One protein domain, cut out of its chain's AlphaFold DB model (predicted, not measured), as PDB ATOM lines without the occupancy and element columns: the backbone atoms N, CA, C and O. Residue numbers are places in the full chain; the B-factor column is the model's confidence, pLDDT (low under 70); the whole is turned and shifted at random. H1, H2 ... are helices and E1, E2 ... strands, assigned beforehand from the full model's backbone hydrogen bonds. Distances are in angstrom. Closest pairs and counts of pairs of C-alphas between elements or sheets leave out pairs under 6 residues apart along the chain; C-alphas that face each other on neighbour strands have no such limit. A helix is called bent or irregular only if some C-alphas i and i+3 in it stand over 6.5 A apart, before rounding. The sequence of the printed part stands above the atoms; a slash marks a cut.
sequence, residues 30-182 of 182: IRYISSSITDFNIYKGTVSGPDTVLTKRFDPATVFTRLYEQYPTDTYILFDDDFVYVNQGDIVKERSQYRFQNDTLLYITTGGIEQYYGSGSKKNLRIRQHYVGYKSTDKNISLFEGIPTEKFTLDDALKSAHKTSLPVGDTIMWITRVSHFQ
ATOM      1  N   ILE A  30     131.723 250.821 124.066       92.44
ATOM      2  CA  ILE A  30     131.166 249.817 124.971       92.44
ATOM      3  C   ILE A  30     131.603 250.138 126.397       92.44
ATOM      4  O   ILE A  30     132.746 250.534 126.632       92.44
ATOM      5  N   ARG A  31     130.701 250.000 127.363       92.38
ATOM      6  CA  ARG A  31     130.929 250.370 128.764       92.38
ATOM      7  C   ARG A  31     131.061 249.138 129.631       92.38
ATOM      8  O   ARG A  31     130.424 248.124 129.369       92.38
ATOM      9  N   TYR A  32     131.866 249.242 130.682       92.44
ATOM     10  CA  TYR A  32     131.960 248.196 131.690       92.44
ATOM     11  C   TYR A  32     130.587 247.939 132.330       92.44
ATOM     12  O   TYR A  32     129.907 248.870 132.762       92.44
ATOM     13  N   ILE A  33     130.192 246.669 132.407       93.56
ATOM     14  CA  ILE A  33     128.955 246.233 133.068       93.56
ATOM     15  C   ILE A  33     129.284 245.582 134.405       93.56
ATOM     16  O   ILE A  33     128.748 245.949 135.449       93.56
ATOM     17  N   SER A  34     130.100 244.532 134.357       92.62
ATOM     18  CA  SER A  34     130.363 243.673 135.502       92.62
ATOM     19  C   SER A  34     131.572 242.789 135.249       92.62
ATOM     20  O   SER A  34     132.082 242.674 134.134       92.62
ATOM     21  N   SER A  35     132.031 242.133 136.309       91.94
ATOM     22  CA  SER A  35     133.062 241.112 136.216       91.94
ATOM     23  C   SER A  35     132.762 239.946 137.134       91.94
ATOM     24  O   SER A  35     132.249 240.154 138.235       91.94
ATOM     25  N   SER A  36     133.163 238.748 136.732       91.50
ATOM     26  CA  SER A  36     133.022 237.538 137.539       91.50
ATOM     27  C   SER A  36     134.248 236.641 137.414       91.50
ATOM     28  O   SER A  36     134.996 236.707 136.437       91.50
ATOM     29  N   ILE A  37     134.468 235.805 138.427       90.94
ATOM     30  CA  ILE A  37     135.450 234.722 138.361       90.94
ATOM     31  C   ILE A  37     134.778 233.553 137.644       90.94
ATOM     32  O   ILE A  37     133.757 233.055 138.114       90.94
ATOM     33  N   THR A  38     135.331 233.132 136.508       91.12
ATOM     34  CA  THR A  38     134.752 232.056 135.685       91.12
ATOM     35  C   THR A  38     135.482 230.733 135.850       91.12
ATOM     36  O   THR A  38     134.861 229.684 135.741       91.12
ATOM     37  N   ASP A  39     136.783 230.786 136.137       90.44
ATOM     38  CA  ASP A  39     137.613 229.610 136.372       90.44
ATOM     39  C   ASP A  39     138.364 229.778 137.687       90.44
ATOM     40  O   ASP A  39     138.870 230.863 137.984       90.44
ATOM     41  N   PHE A  40     138.484 228.690 138.445       90.69
ATOM     42  CA  PHE A  40     139.327 228.629 139.627       90.69
ATOM     43  C   PHE A  40     139.914 227.232 139.789       90.69
ATOM     44  O   PHE A  40     139.178 226.246 139.818       90.69
ATOM     45  N   ASN A  41     141.235 227.153 139.925       91.94
ATOM     46  CA  ASN A  41     141.940 225.893 140.105       91.94
ATOM     47  C   ASN A  41     143.013 226.015 141.186       91.94
ATOM     48  O   ASN A  41     143.636 227.065 141.341       91.94
ATOM     49  N   ILE A  42     143.258 224.913 141.895       92.19
ATOM     50  CA  ILE A  42     144.347 224.768 142.862       92.19
ATOM     51  C   ILE A  42     145.001 223.408 142.643       92.19
ATOM     52  O   ILE A  42     144.318 222.384 142.593       92.19
ATOM     53  N   TYR A  43     146.326 223.398 142.586       92.81
ATOM     54  CA  TYR A  43     147.148 222.203 142.507       92.81
ATOM     55  C   TYR A  43     148.172 222.191 143.632       92.81
ATOM     56  O   TYR A  43     148.734 223.228 143.989       92.81
ATOM     57  N   LYS A  44     148.450 221.000 144.156       93.25
ATOM     58  CA  LYS A  44     149.552 220.745 145.082       93.25
ATOM     59  C   LYS A  44     150.544 219.794 144.431       93.25
ATOM     60  O   LYS A  44     150.145 218.801 143.830       93.25
ATOM     61  N   GLY A  45     151.835 220.077 144.556       93.75
ATOM     62  CA  GLY A  45     152.863 219.159 144.086       93.75
ATOM     63  C   GLY A  45     152.923 217.921 144.977       93.75
ATOM     64  O   GLY A  45     153.011 218.026 146.206       93.75
ATOM     65  N   THR A  46     152.893 216.743 144.363       91.56
ATOM     66  CA  THR A  46     153.049 215.447 145.032       91.56
ATOM     67  C   THR A  46     154.188 214.658 144.396       91.56
ATOM     68  O   THR A  46     154.687 215.012 143.327       91.56
ATOM     69  N   VAL A  47     154.589 213.556 145.033       89.88
ATOM     70  CA  VAL A  47     155.594 212.633 144.478       89.88
ATOM     71  C   VAL A  47     155.175 212.024 143.133       89.88
ATOM     72  O   VAL A  47     156.035 211.632 142.353       89.88
ATOM     73  N   SER A  48     153.871 211.976 142.843       88.88
ATOM     74  CA  SER A  48     153.306 211.468 141.585       88.88
ATOM     75  C   SER A  48     153.010 212.577 140.566       88.88
ATOM     76  O   SER A  48     152.475 212.292 139.498       88.88
ATOM     77  N   GLY A  49     153.351 213.832 140.882       84.81
ATOM     78  CA  GLY A  49     153.060 215.012 140.067       84.81
ATOM     79  C   GLY A  49     152.023 215.951 140.699       84.81
ATOM     80  O   GLY A  49     151.617 215.755 141.848       84.81
ATOM     81  N   PRO A  50     151.625 217.018 139.988       86.25
ATOM     82  CA  PRO A  50     150.600 217.942 140.457       86.25
ATOM     83  C   PRO A  50     149.254 217.233 140.624       86.25
ATOM     84  O   PRO A  50     148.770 216.605 139.686       86.25
ATOM     85  N   ASP A  51     148.640 217.380 141.792       88.31
ATOM     86  CA  ASP A  51     147.305 216.857 142.080       88.31
ATOM     87  C   ASP A  51     146.338 218.003 142.391       88.31
ATOM     88  O   ASP A  51     146.711 219.006 143.011       88.31
ATOM     89  N   THR A  52     145.094 217.867 141.939       83.19
ATOM     90  CA  THR A  52     144.041 218.859 142.167       83.19
ATOM     91  C   THR A  52     143.638 218.888 143.636       83.19
ATOM     92  O   THR A  52     143.296 217.865 144.226       83.19
ATOM     93  N   VAL A  53     143.609 220.077 144.235       78.31
ATOM     94  CA  VAL A  53     143.120 220.255 145.606       78.31
ATOM     95  C   VAL A  53     141.622 220.551 145.557       78.31
ATOM     96  O   VAL A  53     141.200 221.509 144.916       78.31
ATOM     97  N   LEU A  54     140.805 219.746 146.248       61.72
ATOM     98  CA  LEU A  54     139.351 219.937 146.303       61.72
ATOM     99  C   LEU A  54     138.991 221.331 146.855       61.72
ATOM    100  O   LEU A  54     139.216 221.641 148.023       61.72
ATOM    101  N   THR A  55     138.372 222.154 146.009       61.84
ATOM    102  CA  THR A  55     138.144 223.600 146.200       61.84
ATOM    103  C   THR A  55     136.891 223.964 147.006       61.84
ATOM    104  O   THR A  55     136.529 225.134 147.085       61.84
ATOM    105  N   LYS A  56     136.218 223.004 147.657       55.00
ATOM    106  CA  LYS A  56     134.845 223.176 148.191       55.00
ATOM    107  C   LYS A  56     134.640 224.263 149.266       55.00
ATOM    108  O   LYS A  56     133.500 224.469 149.669       55.00
ATOM    109  N   ARG A  57     135.685 224.934 149.768       59.78
ATOM    110  CA  ARG A  57     135.570 225.958 150.832       59.78
ATOM    111  C   ARG A  57     136.451 227.195 150.652       59.78
ATOM    112  O   ARG A  57     136.585 227.968 151.595       59.78
ATOM    113  N   PHE A  58     137.077 227.376 149.496       72.94
ATOM    114  CA  PHE A  58     137.973 228.508 149.290       72.94
ATOM    115  C   PHE A  58     137.322 229.538 148.374       72.94
ATOM    116  O   PHE A  58     136.996 229.218 147.234       72.94
ATOM    117  N   ASP A  59     137.143 230.759 148.878       79.62
ATOM    118  CA  ASP A  59     136.768 231.908 148.059       79.62
ATOM    119  C   ASP A  59     138.043 232.567 147.504       79.62
ATOM    120  O   ASP A  59     138.783 233.207 148.263       79.62
ATOM    121  N   PRO A  60     138.329 232.432 146.197       79.00
ATOM    122  CA  PRO A  60     139.536 232.991 145.611       79.00
ATOM    123  C   PRO A  60     139.580 234.520 145.616       79.00
ATOM    124  O   PRO A  60     140.678 235.083 145.553       79.00
ATOM    125  N   ALA A  61     138.442 235.208 145.759       76.25
ATOM    126  CA  ALA A  61     138.438 236.661 145.883       76.25
ATOM    127  C   ALA A  61     139.268 237.115 147.096       76.25
ATOM    128  O   ALA A  61     140.019 238.088 147.007       76.25
ATOM    129  N   THR A  62     139.252 236.360 148.196       79.00
ATOM    130  CA  THR A  62     140.009 236.698 149.416       79.00
ATOM    131  C   THR A  62     141.523 236.805 149.205       79.00
ATOM    132  O   THR A  62     142.191 237.540 149.933       79.00
ATOM    133  N   VAL A  63     142.069 236.116 148.198       80.31
ATOM    134  CA  VAL A  63     143.504 236.129 147.886       80.31
ATOM    135  C   VAL A  63     143.827 237.082 146.740       80.31
ATOM    136  O   VAL A  63     144.822 237.801 146.806       80.31
ATOM    137  N   PHE A  64     142.980 237.131 145.712       84.31
ATOM    138  CA  PHE A  64     143.315 237.810 144.461       84.31
ATOM    139  C   PHE A  64     142.764 239.224 144.306       84.31
ATOM    140  O   PHE A  64     143.229 239.925 143.414       84.31
ATOM    141  N   THR A  65     141.839 239.684 145.159       78.12
ATOM    142  CA  THR A  65     141.186 240.999 144.968       78.12
ATOM    143  C   THR A  65     142.186 242.154 144.843       78.12
ATOM    144  O   THR A  65     141.929 243.122 144.135       78.12
ATOM    145  N   ARG A  66     143.362 242.040 145.473       75.81
ATOM    146  CA  ARG A  66     144.430 243.053 145.400       75.81
ATOM    147  C   ARG A  66     145.121 243.156 144.036       75.81
ATOM    148  O   ARG A  66     145.763 244.166 143.794       75.81
ATOM    149  N   LEU A  67     145.023 242.129 143.192       77.88
ATOM    150  CA  LEU A  67     145.566 242.128 141.831       77.88
ATOM    151  C   LEU A  67     144.538 242.522 140.769       77.88
ATOM    152  O   LEU A  67     144.897 242.641 139.603       77.88
ATOM    153  N   TYR A  68     143.262 242.671 141.128       80.56
ATOM    154  CA  TYR A  68     142.249 242.962 140.123       80.56
ATOM    155  C   TYR A  68     142.502 244.311 139.486       80.56
ATOM    156  O   TYR A  68     142.603 245.326 140.177       80.56
ATOM    157  N   GLU A  69     142.504 244.310 138.158       75.88
ATOM    158  CA  GLU A  69     142.339 245.550 137.434       75.88
ATOM    159  C   GLU A  69     140.964 246.115 137.787       75.88
ATOM    160  O   GLU A  69     139.921 245.451 137.652       75.88
ATOM    161  N   GLN A  70     140.981 247.334 138.312       76.81
ATOM    162  CA  GLN A  70     139.771 248.031 138.691       76.81
ATOM    163  C   GLN A  70     139.191 248.686 137.446       76.81
ATOM    164  O   GLN A  70     139.858 249.460 136.770       76.81
ATOM    165  N   TYR A  71     137.925 248.389 137.169       80.31
ATOM    166  CA  TYR A  71     137.148 249.105 136.170       80.31
ATOM    167  C   TYR A  71     136.154 250.000 136.911       80.31
ATOM    168  O   TYR A  71     135.119 249.505 137.369       80.31
ATOM    169  N   PRO A  72     136.461 251.299 137.088       80.94
ATOM    170  CA  PRO A  72     135.476 252.295 137.487       80.94
ATOM    171  C   PRO A  72     134.211 252.224 136.625       80.94
ATOM    172  O   PRO A  72     134.255 251.809 135.466       80.94
ATOM    173  N   THR A  73     133.068 252.646 137.164       73.56
ATOM    174  CA  THR A  73     131.762 252.565 136.478       73.56
ATOM    175  C   THR A  73     131.691 253.341 135.160       73.56
ATOM    176  O   THR A  73     130.836 253.061 134.325       73.56
ATOM    177  N   ASP A  74     132.561 254.325 134.964       81.88
ATOM    178  CA  ASP A  74     132.687 255.115 133.739       81.88
ATOM    179  C   ASP A  74     133.686 254.524 132.735       81.88
ATOM    180  O   ASP A  74     133.883 255.104 131.665       81.88
ATOM    181  N   THR A  75     134.256 253.350 133.035       88.88
ATOM    182  CA  THR A  75     135.198 252.679 132.144       88.88
ATOM    183  C   THR A  75     134.515 252.343 130.826       88.88
ATOM    184  O   THR A  75     133.459 251.700 130.795       88.88
ATOM    185  N   TYR A  76     135.148 252.731 129.723       90.44
ATOM    186  CA  TYR A  76     134.681 252.406 128.384       90.44
ATOM    187  C   TYR A  76     135.828 252.000 127.466       90.44
ATOM    188  O   TYR A  76     136.988 252.366 127.669       90.44
ATOM    189  N   ILE A  77     135.467 251.260 126.425       91.69
ATOM    190  CA  ILE A  77     136.362 250.853 125.354       91.69
ATOM    191  C   ILE A  77     135.856 251.456 124.056       91.69
ATOM    192  O   ILE A  77     134.673 251.351 123.731       91.69
ATOM    193  N   LEU A  78     136.767 252.083 123.323       90.75
ATOM    194  CA  LEU A  78     136.526 252.635 122.001       90.75
ATOM    195  C   LEU A  78     137.365 251.867 120.980       90.75
ATOM    196  O   LEU A  78     138.572 251.720 121.157       90.75
ATOM    197  N   PHE A  79     136.735 251.434 119.893       89.75
ATOM    198  CA  PHE A  79     137.421 250.935 118.707       89.75
ATOM    199  C   PHE A  79     137.413 252.018 117.632       89.75
ATOM    200  O   PHE A  79     136.344 252.483 117.243       89.75
ATOM    201  N   ASP A  80     138.589 252.388 117.147       87.44
ATOM    202  CA  ASP A  80     138.771 253.409 116.118       87.44
ATOM    203  C   ASP A  80     139.876 252.964 115.158       87.44
ATOM    204  O   ASP A  80     141.003 252.698 115.582       87.44
ATOM    205  N   ASP A  81     139.518 252.809 113.885       86.00
ATOM    206  CA  ASP A  81     140.344 252.172 112.858       86.00
ATOM    207  C   ASP A  81     140.990 250.861 113.369       86.00
ATOM    208  O   ASP A  81     140.282 249.914 113.745       86.00
ATOM    209  N   ASP A  82     142.324 250.834 113.428       87.25
ATOM    210  CA  ASP A  82     143.163 249.712 113.870       87.25
ATOM    211  C   ASP A  82     143.535 249.778 115.363       87.25
ATOM    212  O   ASP A  82     144.351 248.988 115.844       87.25
ATOM    213  N   PHE A  83     142.966 250.725 116.114       90.69
ATOM    214  CA  PHE A  83     143.279 250.959 117.521       90.69
ATOM    215  C   PHE A  83     142.090 250.716 118.450       90.69
ATOM    216  O   PHE A  83     140.939 251.040 118.158       90.69
ATOM    217  N   VAL A  84     142.401 250.149 119.610       91.12
ATOM    218  CA  VAL A  84     141.498 250.055 120.749       91.12
ATOM    219  C   VAL A  84     141.997 250.997 121.833       91.12
ATOM    220  O   VAL A  84     143.200 251.084 122.090       91.12
ATOM    221  N   TYR A  85     141.060 251.714 122.441       89.69
ATOM    222  CA  TYR A  85     141.312 252.638 123.530       89.69
ATOM    223  C   TYR A  85     140.554 252.174 124.759       89.69
ATOM    224  O   TYR A  85     139.336 252.021 124.692       89.69
ATOM    225  N   VAL A  86     141.255 251.998 125.872       88.50
ATOM    226  CA  VAL A  86     140.643 251.729 127.175       88.50
ATOM    227  C   VAL A  86     140.739 253.004 127.998       88.50
ATOM    228  O   VAL A  86     141.814 253.582 128.153       88.50
ATOM    229  N   ASN A  87     139.599 253.482 128.482       86.31
ATOM    230  CA  ASN A  87     139.528 254.639 129.362       86.31
ATOM    231  C   ASN A  87     138.925 254.202 130.697       86.31
ATOM    232  O   ASN A  87     137.843 253.624 130.702       86.31
ATOM    233  N   GLN A  88     139.618 254.498 131.796       83.31
ATOM    234  CA  GLN A  88     139.231 254.183 133.175       83.31
ATOM    235  C   GLN A  88     139.078 255.461 134.026       83.31
ATOM    236  O   GLN A  88     139.483 255.499 135.188       83.31
ATOM    237  N   GLY A  89     138.535 256.529 133.439       74.81
ATOM    238  CA  GLY A  89     138.333 257.822 134.096       74.81
ATOM    239  C   GLY A  89     139.541 258.751 133.930       74.81
ATOM    240  O   GLY A  89     139.926 259.080 132.809       74.81
ATOM    241  N   ASP A  90     140.147 259.171 135.046       67.50
ATOM    242  CA  ASP A  90     141.299 260.097 135.068       67.50
ATOM    243  C   ASP A  90     142.639 259.437 134.687       67.50
ATOM    244  O   ASP A  90     143.683 260.094 134.631       67.50
ATOM    245  N   ILE A  91     142.633 258.127 134.438       66.19
ATOM    246  CA  ILE A  91     143.811 257.372 134.010       66.19
ATOM    247  C   ILE A  91     144.077 257.655 132.525       66.19
ATOM    248  O   ILE A  91     143.155 257.815 131.721       66.19
ATOM    249  N   VAL A  92     145.358 257.733 132.151       63.97
ATOM    250  CA  VAL A  92     145.785 257.896 130.755       63.97
ATOM    251  C   VAL A  92     145.107 256.833 129.893       63.97
ATOM    252  O   VAL A  92     145.189 255.649 130.198       63.97
ATOM    253  N   LYS A  93     144.466 257.264 128.803       69.12
ATOM    254  CA  LYS A  93     143.861 256.355 127.825       69.12
ATOM    255  C   LYS A  93     144.925 255.401 127.300       69.12
ATOM    256  O   LYS A  93     145.845 255.832 126.598       69.12
ATOM    257  N   GLU A  94     144.778 254.121 127.604       82.62
ATOM    258  CA  GLU A  94     145.617 253.096 127.006       82.62
ATOM    259  C   GLU A  94     145.202 252.928 125.555       82.62
ATOM    260  O   GLU A  94     144.013 252.838 125.248       82.62
ATOM    261  N   ARG A  95     146.182 252.932 124.653       89.06
ATOM    262  CA  ARG A  95     145.975 252.782 123.216       89.06
ATOM    263  C   ARG A  95     146.829 251.634 122.720       89.06
ATOM    264  O   ARG A  95     148.055 251.703 122.795       89.06
ATOM    265  N   SER A  96     146.183 250.654 122.107       92.88
ATOM    266  CA  SER A  96     146.855 249.502 121.514       92.88
ATOM    267  C   SER A  96     146.348 249.268 120.104       92.88
ATOM    268  O   SER A  96     145.173 249.488 119.817       92.88
ATOM    269  N   GLN A  97     147.225 248.807 119.212       95.12
ATOM    270  CA  GLN A  97     146.745 248.184 117.979       95.12
ATOM    271  C   GLN A  97     145.937 246.944 118.351       95.12
ATOM    272  O   GLN A  97     146.284 246.277 119.330       95.12
ATOM    273  N   TYR A  98     144.893 246.632 117.589       94.31
ATOM    274  CA  TYR A  98     144.119 245.415 117.808       94.31
ATOM    275  C   TYR A  98     143.827 244.670 116.514       94.31
ATOM    276  O   TYR A  98     143.773 245.247 115.431       94.31
ATOM    277  N   ARG A  99     143.558 243.374 116.654       94.44
ATOM    278  CA  ARG A  99     142.908 242.582 115.611       94.44
ATOM    279  C   ARG A  99     141.912 241.612 116.218       94.44
ATOM    280  O   ARG A  99     142.090 241.145 117.343       94.44
ATOM    281  N   PHE A 100     140.898 241.261 115.435       93.81
ATOM    282  CA  PHE A 100     140.065 240.102 115.720       93.81
ATOM    283  C   PHE A 100     140.571 238.898 114.926       93.81
ATOM    284  O   PHE A 100     140.768 238.972 113.716       93.81
ATOM    285  N   GLN A 101     140.777 237.776 115.607       93.81
ATOM    286  CA  GLN A 101     140.977 236.474 114.987       93.81
ATOM    287  C   GLN A 101     139.642 235.733 114.953       93.81
ATOM    288  O   GLN A 101     138.946 235.667 115.968       93.81
ATOM    289  N   ASN A 102     139.297 235.162 113.796       91.94
ATOM    290  CA  ASN A 102     138.039 234.433 113.581       91.94
ATOM    291  C   ASN A 102     136.800 235.244 114.015       91.94
ATOM    292  O   ASN A 102     135.891 234.700 114.640       91.94
ATOM    293  N   ASP A 103     136.831 236.560 113.783       87.25
ATOM    294  CA  ASP A 103     135.786 237.538 114.128       87.25
ATOM    295  C   ASP A 103     135.376 237.605 115.610       87.25
ATOM    296  O   ASP A 103     134.409 238.283 115.954       87.25
ATOM    297  N   THR A 104     136.096 236.915 116.501       92.31
ATOM    298  CA  THR A 104     135.646 236.702 117.884       92.31
ATOM    299  C   THR A 104     136.741 236.802 118.929       92.31
ATOM    300  O   THR A 104     136.428 237.127 120.066       92.31
ATOM    301  N   LEU A 105     138.008 236.545 118.607       93.25
ATOM    302  CA  LEU A 105     139.102 236.626 119.577       93.25
ATOM    303  C   LEU A 105     139.844 237.947 119.400       93.25
ATOM    304  O   LEU A 105     140.416 238.190 118.342       93.25
ATOM    305  N   LEU A 106     139.834 238.792 120.425       95.00
ATOM    306  CA  LEU A 106     140.511 240.080 120.411       95.00
ATOM    307  C   LEU A 106     141.958 239.913 120.871       95.00
ATOM    308  O   LEU A 106     142.211 239.437 121.979       95.00
ATOM    309  N   TYR A 107     142.884 240.367 120.036       95.75
ATOM    310  CA  TYR A 107     144.298 240.507 120.354       95.75
ATOM    311  C   TYR A 107     144.670 241.985 120.369       95.75
ATOM    312  O   TYR A 107     144.166 242.746 119.540       95.75
ATOM    313  N   ILE A 108     145.550 242.374 121.291       94.38
ATOM    314  CA  ILE A 108     146.120 243.724 121.358       94.38
ATOM    315  C   ILE A 108     147.643 243.667 121.294       94.38
ATOM    316  O   ILE A 108     148.254 242.708 121.766       94.38
ATOM    317  N   THR A 109     148.261 244.715 120.763       93.00
ATOM    318  CA  THR A 109     149.722 244.854 120.746       93.00
ATOM    319  C   THR A 109     150.178 245.749 121.890       93.00
ATOM    320  O   THR A 109     149.824 246.927 121.940       93.00
ATOM    321  N   THR A 110     151.003 245.205 122.785       84.88
ATOM    322  CA  THR A 110     151.622 245.940 123.901       84.88
ATOM    323  C   THR A 110     153.131 245.736 123.851       84.88
ATOM    324  O   THR A 110     153.605 244.611 123.739       84.88
ATOM    325  N   GLY A 111     153.911 246.823 123.852       85.62
ATOM    326  CA  GLY A 111     155.375 246.734 123.745       85.62
ATOM    327  C   GLY A 111     155.878 246.048 122.463       85.62
ATOM    328  O   GLY A 111     156.956 245.465 122.464       85.62
ATOM    329  N   GLY A 112     155.088 246.076 121.382       88.44
ATOM    330  CA  GLY A 112     155.400 245.395 120.119       88.44
ATOM    331  C   GLY A 112     155.078 243.897 120.096       88.44
ATOM    332  O   GLY A 112     155.324 243.248 119.083       88.44
ATOM    333  N   ILE A 113     154.514 243.348 121.175       90.69
ATOM    334  CA  ILE A 113     154.111 241.945 121.268       90.69
ATOM    335  C   ILE A 113     152.592 241.870 121.191       90.69
ATOM    336  O   ILE A 113     151.881 242.552 121.930       90.69
ATOM    337  N   GLU A 114     152.102 241.037 120.281       93.88
ATOM    338  CA  GLU A 114     150.684 240.726 120.193       93.88
ATOM    339  C   GLU A 114     150.303 239.701 121.262       93.88
ATOM    340  O   GLU A 114     150.952 238.664 121.413       93.88
ATOM    341  N   GLN A 115     149.226 239.982 121.986       94.25
ATOM    342  CA  GLN A 115     148.738 239.137 123.063       94.25
ATOM    343  C   GLN A 115     147.218 239.054 123.068       94.25
ATOM    344  O   GLN A 115     146.523 239.984 122.656       94.25
ATOM    345  N   TYR A 116     146.700 237.918 123.530       95.12
ATOM    346  CA  TYR A 116     145.264 237.722 123.670       95.12
ATOM    347  C   TYR A 116     144.704 238.676 124.730       95.12
ATOM    348  O   TYR A 116     145.278 238.835 125.798       95.12
ATOM    349  N   TYR A 117     143.567 239.304 124.459       94.00
ATOM    350  CA  TYR A 117     142.962 240.259 125.390       94.00
ATOM    351  C   TYR A 117     141.565 239.833 125.835       94.00
ATOM    352  O   TYR A 117     141.157 240.036 126.981       94.00
ATOM    353  N   GLY A 118     140.811 239.208 124.936       95.12
ATOM    354  CA  GLY A 118     139.450 238.810 125.234       95.12
ATOM    355  C   GLY A 118     138.727 238.210 124.046       95.12
ATOM    356  O   GLY A 118     139.321 237.837 123.037       95.12
ATOM    357  N   SER A 119     137.409 238.118 124.161       96.19
ATOM    358  CA  SER A 119     136.557 237.617 123.085       96.19
ATOM    359  C   SER A 119     135.252 238.393 122.951       96.19
ATOM    360  O   SER A 119     134.820 239.072 123.880       96.19
ATOM    361  N   GLY A 120     134.614 238.288 121.790       94.94
ATOM    362  CA  GLY A 120     133.358 238.943 121.460       94.94
ATOM    363  C   GLY A 120     133.477 239.799 120.204       94.94
ATOM    364  O   GLY A 120     134.036 239.375 119.204       94.94
ATOM    365  N   SER A 121     132.917 240.999 120.252       93.50
ATOM    366  CA  SER A 121     132.837 241.933 119.131       93.50
ATOM    367  C   SER A 121     133.034 243.365 119.620       93.50
ATOM    368  O   SER A 121     133.000 243.630 120.822       93.50
ATOM    369  N   LYS A 122     133.119 244.315 118.685       91.88
ATOM    370  CA  LYS A 122     133.180 245.753 118.998       91.88
ATOM    371  C   LYS A 122     131.983 246.278 119.804       91.88
ATOM    372  O   LYS A 122     132.085 247.354 120.364       91.88
ATOM    373  N   LYS A 123     130.868 245.534 119.860       92.31
ATOM    374  CA  LYS A 123     129.642 245.900 120.599       92.31
ATOM    375  C   LYS A 123     129.438 245.124 121.897       92.31
ATOM    376  O   LYS A 123     128.567 245.468 122.674       92.31
ATOM    377  N   ASN A 124     130.157 244.020 122.081       93.56
ATOM    378  CA  ASN A 124     130.022 243.142 123.241       93.56
ATOM    379  C   ASN A 124     131.363 242.454 123.456       93.56
ATOM    380  O   ASN A 124     131.686 241.534 122.702       93.56
ATOM    381  N   LEU A 125     132.130 242.876 124.453       95.12
ATOM    382  CA  LEU A 125     133.472 242.361 124.703       95.12
ATOM    383  C   LEU A 125     133.564 241.707 126.080       95.12
ATOM    384  O   LEU A 125     132.982 242.165 127.061       95.12
ATOM    385  N   ARG A 126     134.318 240.613 126.143       95.88
ATOM    386  CA  ARG A 126     134.677 239.891 127.359       95.88
ATOM    387  C   ARG A 126     136.191 239.914 127.487       95.88
ATOM    388  O   ARG A 126     136.863 239.120 126.830       95.88
ATOM    389  N   ILE A 127     136.715 240.824 128.299       94.44
ATOM    390  CA  ILE A 127     138.146 240.873 128.621       94.44
ATOM    391  C   ILE A 127     138.442 239.769 129.625       94.44
ATOM    392  O   ILE A 127     137.713 239.617 130.607       94.44
ATOM    393  N   ARG A 128     139.490 238.987 129.370       94.69
ATOM    394  CA  ARG A 128     139.848 237.821 130.179       94.69
ATOM    395  C   ARG A 128     141.205 238.058 130.830       94.69
ATOM    396  O   ARG A 128     142.191 238.286 130.143       94.69
ATOM    397  N   GLN A 129     141.234 237.999 132.156       94.12
ATOM    398  CA  GLN A 129     142.419 238.275 132.963       94.12
ATOM    399  C   GLN A 129     142.723 237.081 133.854       94.12
ATOM    400  O   GLN A 129     141.824 236.508 134.480       94.12
ATOM    401  N   HIS A 130     143.998 236.722 133.925       95.19
ATOM    402  CA  HIS A 130     144.478 235.606 134.724       95.19
ATOM    403  C   HIS A 130     145.278 236.118 135.906       95.19
ATOM    404  O   HIS A 130     146.058 237.057 135.775       95.19
ATOM    405  N   TYR A 131     145.104 235.478 137.056       95.25
ATOM    406  CA  TYR A 131     145.881 235.784 138.250       95.25
ATOM    407  C   TYR A 131     146.345 234.491 138.889       95.25
ATOM    408  O   TYR A 131     145.563 233.548 139.024       95.25
ATOM    409  N   VAL A 132     147.615 234.454 139.279       95.75
ATOM    410  CA  VAL A 132     148.284 233.257 139.786       95.75
ATOM    411  C   VAL A 132     148.779 233.503 141.199       95.75
ATOM    412  O   VAL A 132     149.397 234.520 141.493       95.75
ATOM    413  N   GLY A 133     148.487 232.560 142.085       94.00
ATOM    414  CA  GLY A 133     148.974 232.519 143.451       94.00
ATOM    415  C   GLY A 133     149.892 231.320 143.610       94.00
ATOM    416  O   GLY A 133     149.476 230.188 143.376       94.00
ATOM    417  N   TYR A 134     151.131 231.554 144.023       94.81
ATOM    418  CA  TYR A 134     152.104 230.501 144.290       94.81
ATOM    419  C   TYR A 134     152.507 230.519 145.758       94.81
ATOM    420  O   TYR A 134     152.890 231.557 146.300       94.81
ATOM    421  N   LYS A 135     152.470 229.355 146.397       93.31
ATOM    422  CA  LYS A 135     152.899 229.165 147.777       93.31
ATOM    423  C   LYS A 135     153.959 228.079 147.825       93.31
ATOM    424  O   LYS A 135     153.659 226.904 147.615       93.31
ATOM    425  N   SER A 136     155.183 228.474 148.158       93.19
ATOM    426  CA  SER A 136     156.198 227.500 148.549       93.19
ATOM    427  C   SER A 136     155.914 226.992 149.960       93.19
ATOM    428  O   SER A 136     155.343 227.725 150.772       93.19
ATOM    429  N   THR A 137     156.292 225.749 150.244       79.62
ATOM    430  CA  THR A 137     156.146 225.118 151.559       79.62
ATOM    431  C   THR A 137     156.639 226.085 152.653       79.62
ATOM    432  O   THR A 137     157.748 226.610 152.581       79.62
ATOM    433  N   ASP A 138     155.748 226.414 153.595       71.38
ATOM    434  CA  ASP A 138     155.958 227.345 154.722       71.38
ATOM    435  C   ASP A 138     156.192 228.832 154.400       71.38
ATOM    436  O   ASP A 138     156.579 229.611 155.271       71.38
ATOM    437  N   LYS A 139     155.893 229.272 153.174       82.31
ATOM    438  CA  LYS A 139     155.954 230.691 152.790       82.31
ATOM    439  C   LYS A 139     154.573 231.319 152.627       82.31
ATOM    440  O   LYS A 139     153.556 230.637 152.481       82.31
ATOM    441  N   ASN A 140     154.554 232.651 152.630       87.75
ATOM    442  CA  ASN A 140     153.398 233.429 152.200       87.75
ATOM    443  C   ASN A 140     153.104 233.184 150.713       87.75
ATOM    444  O   ASN A 140     153.985 232.781 149.951       87.75
ATOM    445  N   ILE A 141     151.859 233.438 150.312       90.12
ATOM    446  CA  ILE A 141     151.453 233.369 148.907       90.12
ATOM    447  C   ILE A 141     152.060 234.564 148.167       90.12
ATOM    448  O   ILE A 141     151.831 235.712 148.551       90.12
ATOM    449  N   SER A 142     152.798 234.287 147.097       92.75
ATOM    450  CA  SER A 142     153.196 235.274 146.094       92.75
ATOM    451  C   SER A 142     152.135 235.336 145.003       92.75
ATOM    452  O   SER A 142     151.619 234.298 144.589       92.75
ATOM    453  N   LEU A 143     151.822 236.542 144.538       93.56
ATOM    454  CA  LEU A 143     150.792 236.781 143.534       93.56
ATOM    455  C   LEU A 143     151.418 237.330 142.249       93.56
ATOM    456  O   LEU A 143     152.337 238.143 142.318       93.56
ATOM    457  N   PHE A 144     150.907 236.887 141.105       94.25
ATOM    458  CA  PHE A 144     151.391 237.242 139.774       94.25
ATOM    459  C   PHE A 144     150.213 237.498 138.833       94.25
ATOM    460  O   PHE A 144     149.160 236.861 138.955       94.25
ATOM    461  N   GLU A 145     150.415 238.382 137.861       93.69
ATOM    462  CA  GLU A 145     149.577 238.417 136.666       93.69
ATOM    463  C   GLU A 145     149.833 237.151 135.846       93.69
ATOM    464  O   GLU A 145     150.970 236.698 135.695       93.69
ATOM    465  N   GLY A 146     148.758 236.535 135.371       93.56
ATOM    466  CA  GLY A 146     148.840 235.386 134.489       93.56
ATOM    467  C   GLY A 146     149.073 235.828 133.052       93.56
ATOM    468  O   GLY A 146     148.569 236.865 132.621       93.56
ATOM    469  N   ILE A 147     149.806 235.017 132.294       93.56
ATOM    470  CA  ILE A 147     150.005 235.281 130.871       93.56
ATOM    471  C   ILE A 147     148.668 235.364 130.098       93.56
ATOM    472  O   ILE A 147     147.743 234.590 130.360       93.56
ATOM    473  N   PRO A 148     148.553 236.289 129.133       92.56
ATOM    474  CA  PRO A 148     147.328 236.529 128.377       92.56
ATOM    475  C   PRO A 148     147.053 235.419 127.350       92.56
ATOM    476  O   PRO A 148     147.578 235.439 126.233       92.56
ATOM    477  N   THR A 149     146.217 234.442 127.711       93.88
ATOM    478  CA  THR A 149     145.817 233.330 126.834       93.88
ATOM    479  C   THR A 149     144.305 233.089 126.867       93.88
ATOM    480  O   THR A 149     143.621 233.377 127.845       93.88
ATOM    481  N   GLU A 150     143.748 232.537 125.785       92.06
ATOM    482  CA  GLU A 150     142.317 232.197 125.734       92.06
ATOM    483  C   GLU A 150     141.968 231.083 126.735       92.06
ATOM    484  O   GLU A 150     140.955 231.140 127.433       92.06
ATOM    485  N   LYS A 151     142.829 230.066 126.826       92.56
ATOM    486  CA  LYS A 151     142.714 228.951 127.769       92.56
ATOM    487  C   LYS A 151     143.933 228.961 128.671       92.56
ATOM    488  O   LYS A 151     145.053 228.926 128.175       92.56
ATOM    489  N   PHE A 152     143.693 228.980 129.978       95.56
ATOM    490  CA  PHE A 152     144.747 229.089 130.978       95.56
ATOM    491  C   PHE A 152     144.939 227.756 131.687       95.56
ATOM    492  O   PHE A 152     144.001 227.210 132.276       95.56
ATOM    493  N   THR A 153     146.147 227.223 131.588       95.44
ATOM    494  CA  THR A 153     146.509 225.885 132.047       95.44
ATOM    495  C   THR A 153     147.443 225.934 133.254       95.44
ATOM    496  O   THR A 153     147.926 226.991 133.660       95.44
ATOM    497  N   LEU A 154     147.736 224.765 133.831       94.94
ATOM    498  CA  LEU A 154     148.742 224.648 134.888       94.94
ATOM    499  C   LEU A 154     150.136 225.098 134.415       94.94
ATOM    500  O   LEU A 154     150.862 225.721 135.183       94.94
ATOM    501  N   ASP A 155     150.507 224.797 133.169       96.62
ATOM    502  CA  ASP A 155     151.799 225.205 132.604       96.62
ATOM    503  C   ASP A 155     151.889 226.734 132.471       96.62
ATOM    504  O   ASP A 155     152.890 227.336 132.856       96.62
ATOM    505  N   ASP A 156     150.804 227.382 132.039       97.44
ATOM    506  CA  ASP A 156     150.708 228.847 131.974       97.44
ATOM    507  C   ASP A 156     150.819 229.481 133.366       97.44
ATOM    508  O   ASP A 156     151.532 230.474 133.557       97.44
ATOM    509  N   ALA A 157     150.171 228.875 134.367       96.94
ATOM    510  CA  ALA A 157     150.273 229.308 135.755       96.94
ATOM    511  C   ALA A 157     151.716 229.196 136.275       96.94
ATOM    512  O   ALA A 157     152.239 230.140 136.868       96.94
ATOM    513  N   LEU A 158     152.386 228.065 136.023       96.94
ATOM    514  CA  LEU A 158     153.779 227.845 136.421       96.94
ATOM    515  C   LEU A 158     154.719 228.849 135.748       96.94
ATOM    516  O   LEU A 158     155.519 229.477 136.441       96.94
ATOM    517  N   LYS A 159     154.573 229.071 134.438       97.44
ATOM    518  CA  LYS A 159     155.336 230.083 133.688       97.44
ATOM    519  C   LYS A 159     155.156 231.482 134.270       97.44
ATOM    520  O   LYS A 159     156.149 232.179 134.475       97.44
ATOM    521  N   SER A 160     153.919 231.858 134.596       96.62
ATOM    522  CA  SER A 160     153.594 233.154 135.213       96.62
ATOM    523  C   SER A 160     154.262 233.320 136.587       96.62
ATOM    524  O   SER A 160     154.730 234.399 136.924       96.62
ATOM    525  N   ALA A 161     154.383 232.233 137.356       96.06
ATOM    526  CA  ALA A 161     155.096 232.200 138.636       96.06
ATOM    527  C   ALA A 161     156.620 231.963 138.503       96.06
ATOM    528  O   ALA A 161     157.300 231.711 139.506       96.06
ATOM    529  N   HIS A 162     157.164 232.005 137.281       96.19
ATOM    530  CA  HIS A 162     158.568 231.727 136.959       96.19
ATOM    531  C   HIS A 162     159.043 230.344 137.439       96.19
ATOM    532  O   HIS A 162     160.124 230.187 138.019       96.19
ATOM    533  N   LYS A 163     158.209 229.325 137.215       95.25
ATOM    534  CA  LYS A 163     158.462 227.916 137.530       95.25
ATOM    535  C   LYS A 163     158.366 227.053 136.279       95.25
ATOM    536  O   LYS A 163     157.595 227.331 135.371       95.25
ATOM    537  N   THR A 164     159.136 225.972 136.270       94.12
ATOM    538  CA  THR A 164     159.095 224.934 135.227       94.12
ATOM    539  C   THR A 164     158.330 223.687 135.670       94.12
ATOM    540  O   THR A 164     157.923 222.880 134.843       94.12
ATOM    541  N   SER A 165     158.131 223.511 136.976       94.62
ATOM    542  CA  SER A 165     157.376 222.413 137.579       94.62
ATOM    543  C   SER A 165     156.836 222.837 138.946       94.62
ATOM    544  O   SER A 165     157.249 223.866 139.485       94.62
ATOM    545  N   LEU A 166     155.907 222.053 139.504       95.12
ATOM    546  CA  LEU A 166     155.367 222.261 140.849       95.12
ATOM    547  C   LEU A 166     156.076 221.327 141.850       95.12
ATOM    548  O   LEU A 166     155.806 220.123 141.825       95.12
ATOM    549  N   PRO A 167     156.975 221.836 142.717       94.25
ATOM    550  CA  PRO A 167     157.682 221.011 143.695       94.25
ATOM    551  C   PRO A 167     156.743 220.315 144.682       94.25
ATOM    552  O   PRO A 167     155.663 220.817 144.994       94.25
ATOM    553  N   VAL A 168     157.177 219.173 145.225       93.50
ATOM    554  CA  VAL A 168     156.417 218.448 146.255       93.50
ATOM    555  C   VAL A 168     156.168 219.353 147.462       93.50
ATOM    556  O   VAL A 168     157.104 219.934 148.002       93.50
ATOM    557  N   GLY A 169     154.909 219.452 147.891       91.12
ATOM    558  CA  GLY A 169     154.491 220.293 149.018       91.12
ATOM    559  C   GLY A 169     154.065 221.708 148.624       91.12
ATOM    560  O   GLY A 169     153.178 222.268 149.277       91.12
ATOM    561  N   ASP A 170     154.598 222.242 147.523       94.56
ATOM    562  CA  ASP A 170     154.236 223.563 147.018       94.56
ATOM    563  C   ASP A 170     152.819 223.553 146.431       94.56
ATOM    564  O   ASP A 170     152.293 222.529 145.988       94.56
ATOM    565  N   THR A 171     152.170 224.712 146.468       93.56
ATOM    566  CA  THR A 171     150.806 224.905 145.971       93.56
ATOM    567  C   THR A 171     150.795 226.017 144.941       93.56
ATOM    568  O   THR A 171     151.385 227.076 145.154       93.56
ATOM    569  N   ILE A 172     150.080 225.799 143.846       94.62
ATOM    570  CA  ILE A 172     149.773 226.834 142.868       94.62
ATOM    571  C   ILE A 172     148.268 226.899 142.677       94.62
ATOM    572  O   ILE A 172     147.579 225.882 142.676       94.62
ATOM    573  N   MET A 173     147.747 228.103 142.542       93.12
ATOM    574  CA  MET A 173     146.350 228.339 142.241       93.12
ATOM    575  C   MET A 173     146.234 229.449 141.217       93.12
ATOM    576  O   MET A 173     147.096 230.323 141.148       93.12
ATOM    577  N   TRP A 174     145.163 229.435 140.444       94.19
ATOM    578  CA  TRP A 174     144.857 230.541 139.557       94.19
ATOM    579  C   TRP A 174     143.365 230.736 139.429       94.19
ATOM    580  O   TRP A 174     142.572 229.806 139.607       94.19
ATOM    581  N   ILE A 175     143.013 231.956 139.060       93.50
ATOM    582  CA  ILE A 175     141.675 232.310 138.620       93.50
ATOM    583  C   ILE A 175     141.706 232.889 137.219       93.50
ATOM    584  O   ILE A 175     142.698 233.476 136.782       93.50
ATOM    585  N   THR A 176     140.560 232.788 136.566       94.31
ATOM    586  CA  THR A 176     140.208 233.673 135.467       94.31
ATOM    587  C   THR A 176     139.115 234.617 135.925       94.31
ATOM    588  O   THR A 176     138.046 234.166 136.344       94.31
ATOM    589  N   ARG A 177     139.351 235.917 135.770       93.50
ATOM    590  CA  ARG A 177     138.312 236.940 135.839       93.50
ATOM    591  C   ARG A 177     137.907 237.339 134.425       93.50
ATOM    592  O   ARG A 177     138.764 237.584 133.579       93.50
ATOM    593  N   VAL A 178     136.604 237.416 134.179       94.69
ATOM    594  CA  VAL A 178     136.045 237.929 132.928       94.69
ATOM    595  C   VAL A 178     135.301 239.221 133.214       94.69
ATOM    596  O   VAL A 178     134.432 239.251 134.084       94.69
ATOM    597  N   SER A 179     135.644 240.272 132.475       94.44
ATOM    598  CA  SER A 179     135.018 241.591 132.560       94.44
ATOM    599  C   SER A 179     134.215 241.866 131.297       94.44
ATOM    600  O   SER A 179     134.716 241.721 130.181       94.44
ATOM    601  N   HIS A 180     132.949 242.219 131.481       94.94
ATOM    602  CA  HIS A 180     131.962 242.374 130.423       94.94
ATOM    603  C   HIS A 180     131.788 243.842 130.047       94.94
ATOM    604  O   HIS A 180     131.597 244.682 130.927       94.94
ATOM    605  N   PHE A 181     131.797 244.112 128.744       94.44
ATOM    606  CA  PHE A 181     131.588 245.431 128.161       94.44
ATOM    607  C   PHE A 181     130.516 245.380 127.069       94.44
ATOM    608  O   PHE A 181     130.551 244.466 126.240       94.44
ATOM    609  N   GLN A 182     129.602 246.354 127.055       92.81
ATOM    610  CA  GLN A 182     128.525 246.495 126.060       92.81
ATOM    611  C   GLN A 182     128.130 247.956 125.840       92.81
ATOM    612  O   GLN A 182     128.287 248.758 126.786       92.81
TER     613      GLN A 182
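What this domain is: This is residues 30 to 182 of the 182 residues of an uncharacterized protein of Dysgonomonas mossii (UniProt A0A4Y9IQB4). A small closed barrel of eight strands makes one end of an elongated domain, and three of its strands, E1, E10 and E8, run on far past the short strands E3 to E7 as a long slab. Along that slab E2 and E9 pair onto its two edges, the short helix H1 packs on its face outside the barrel, and the short helix H2 packs on the opposite face. The printed part has 153 residues, with two named helices and ten named strands in the order E1 E2 H1 E3 E4 E5 E6 E7 E8 E9 H2 E10; the class is mostly strand. Round the ring run E1, E3, E4, E5, E6, E7, E8, E10 and back to E1, with antiparallel neighbours throughout. The whole is compact, with a radius of gyration of the C-alphas of 16.9 A, and spans 53 by 28 by 24 A.

Where its parts are: E1, residues 30 to 46, begins with C-alpha 30 at (131.166, 249.817, 124.971), is 45.4 A long and bends by 63 degrees at residue 33. E2 is residues 49 to 52. H1, residues 61 to 67, is irregular: C-alphas 63 and 66 are 7.4 A apart. E3 is residues 76 to 80 and E4 residues 83 to 87. E5, residues 94 to 101, is 21.0 A long and bends by 54 degrees at residue 97. E6 is residues 105 to 110. E7, residues 113 to 121, is 21.4 A long and bends by 66 degrees at residue 118. E8, residues 124 to 135, is 36.3 A long and ends with C-alpha 135 at (152.899, 229.165, 147.777). E9 is residues 142 to 145 and H2 residues 154 to 160. E10, residues 171 to 181, is 33.3 A long and ends with C-alpha 181 at (131.588, 245.431, 128.161).

How they stand to each other: The pairing of E1 is staggered: E3 and E2 lie on one side of it, beside residues 30 to 31 and 42 to 46, and E10 on the other side. N 30 and O 77 of E1 and E3 are within hydrogen-bond range at 3.0 A, and so are N 44 and O 51 of the hairpin of E1 and E2 at 2.9 A. E3 through E9 form a meander, each strand the antiparallel neighbour of the one before. Within it N 78 and O 85 of E3 and E4 are 2.9 A apart, N 84 and O 96 of E4 and E5 2.9 A, N 99 and O 107 of E5 and E6 3.0 A, N 108 and O 115 of E6 and E7 2.9 A, and N 119 and O 126 of E7 and E8 2.9 A. Beside E8, E7 and E9 lie on one side and E10 on the other side. N 132 and O 144 of E8 and E9 are 2.9 A apart, and N 129 and O 177 of E8 and E10 2.9 A. E10 and E1 close the ring at 167 degrees, with N 174 and O 41 at 3.0 A. H1 is on the barrel, outside it, at a height over the sheet of 7.4 A; its closest C-alphas to E8 are those of Phe 64 and Tyr 131, 7.0 A. H2 is on the barrel, inside it, at a height over the sheet of 8.0 A; its closest C-alphas to E8 are those of Ala 157 and Val 132, 6.0 A. Each helix is only just over E10, with 3 C-alphas falling on it, and runs across the strands, at 70 degrees to E10 on the local plane for H1 and 83 degrees for H2. H1 and H2 are apart. In H2 every O i to N i+4 pair is within hydrogen-bond range; in H1 1 of 3 is, beside 2 of 4 O i to N i+3 pairs.

The domain as a whole: The two C-alphas farthest apart are those of Val 47 and Asp 81, 52.9 A, while those of Ile 30 and Gln 182, the chain's last residue, are 4.4 A apart. The printed part has no cut, and no link is long. The mean pLDDT of the printed part is 88.9; residues 54 to 57 and 90 to 93 are under 70.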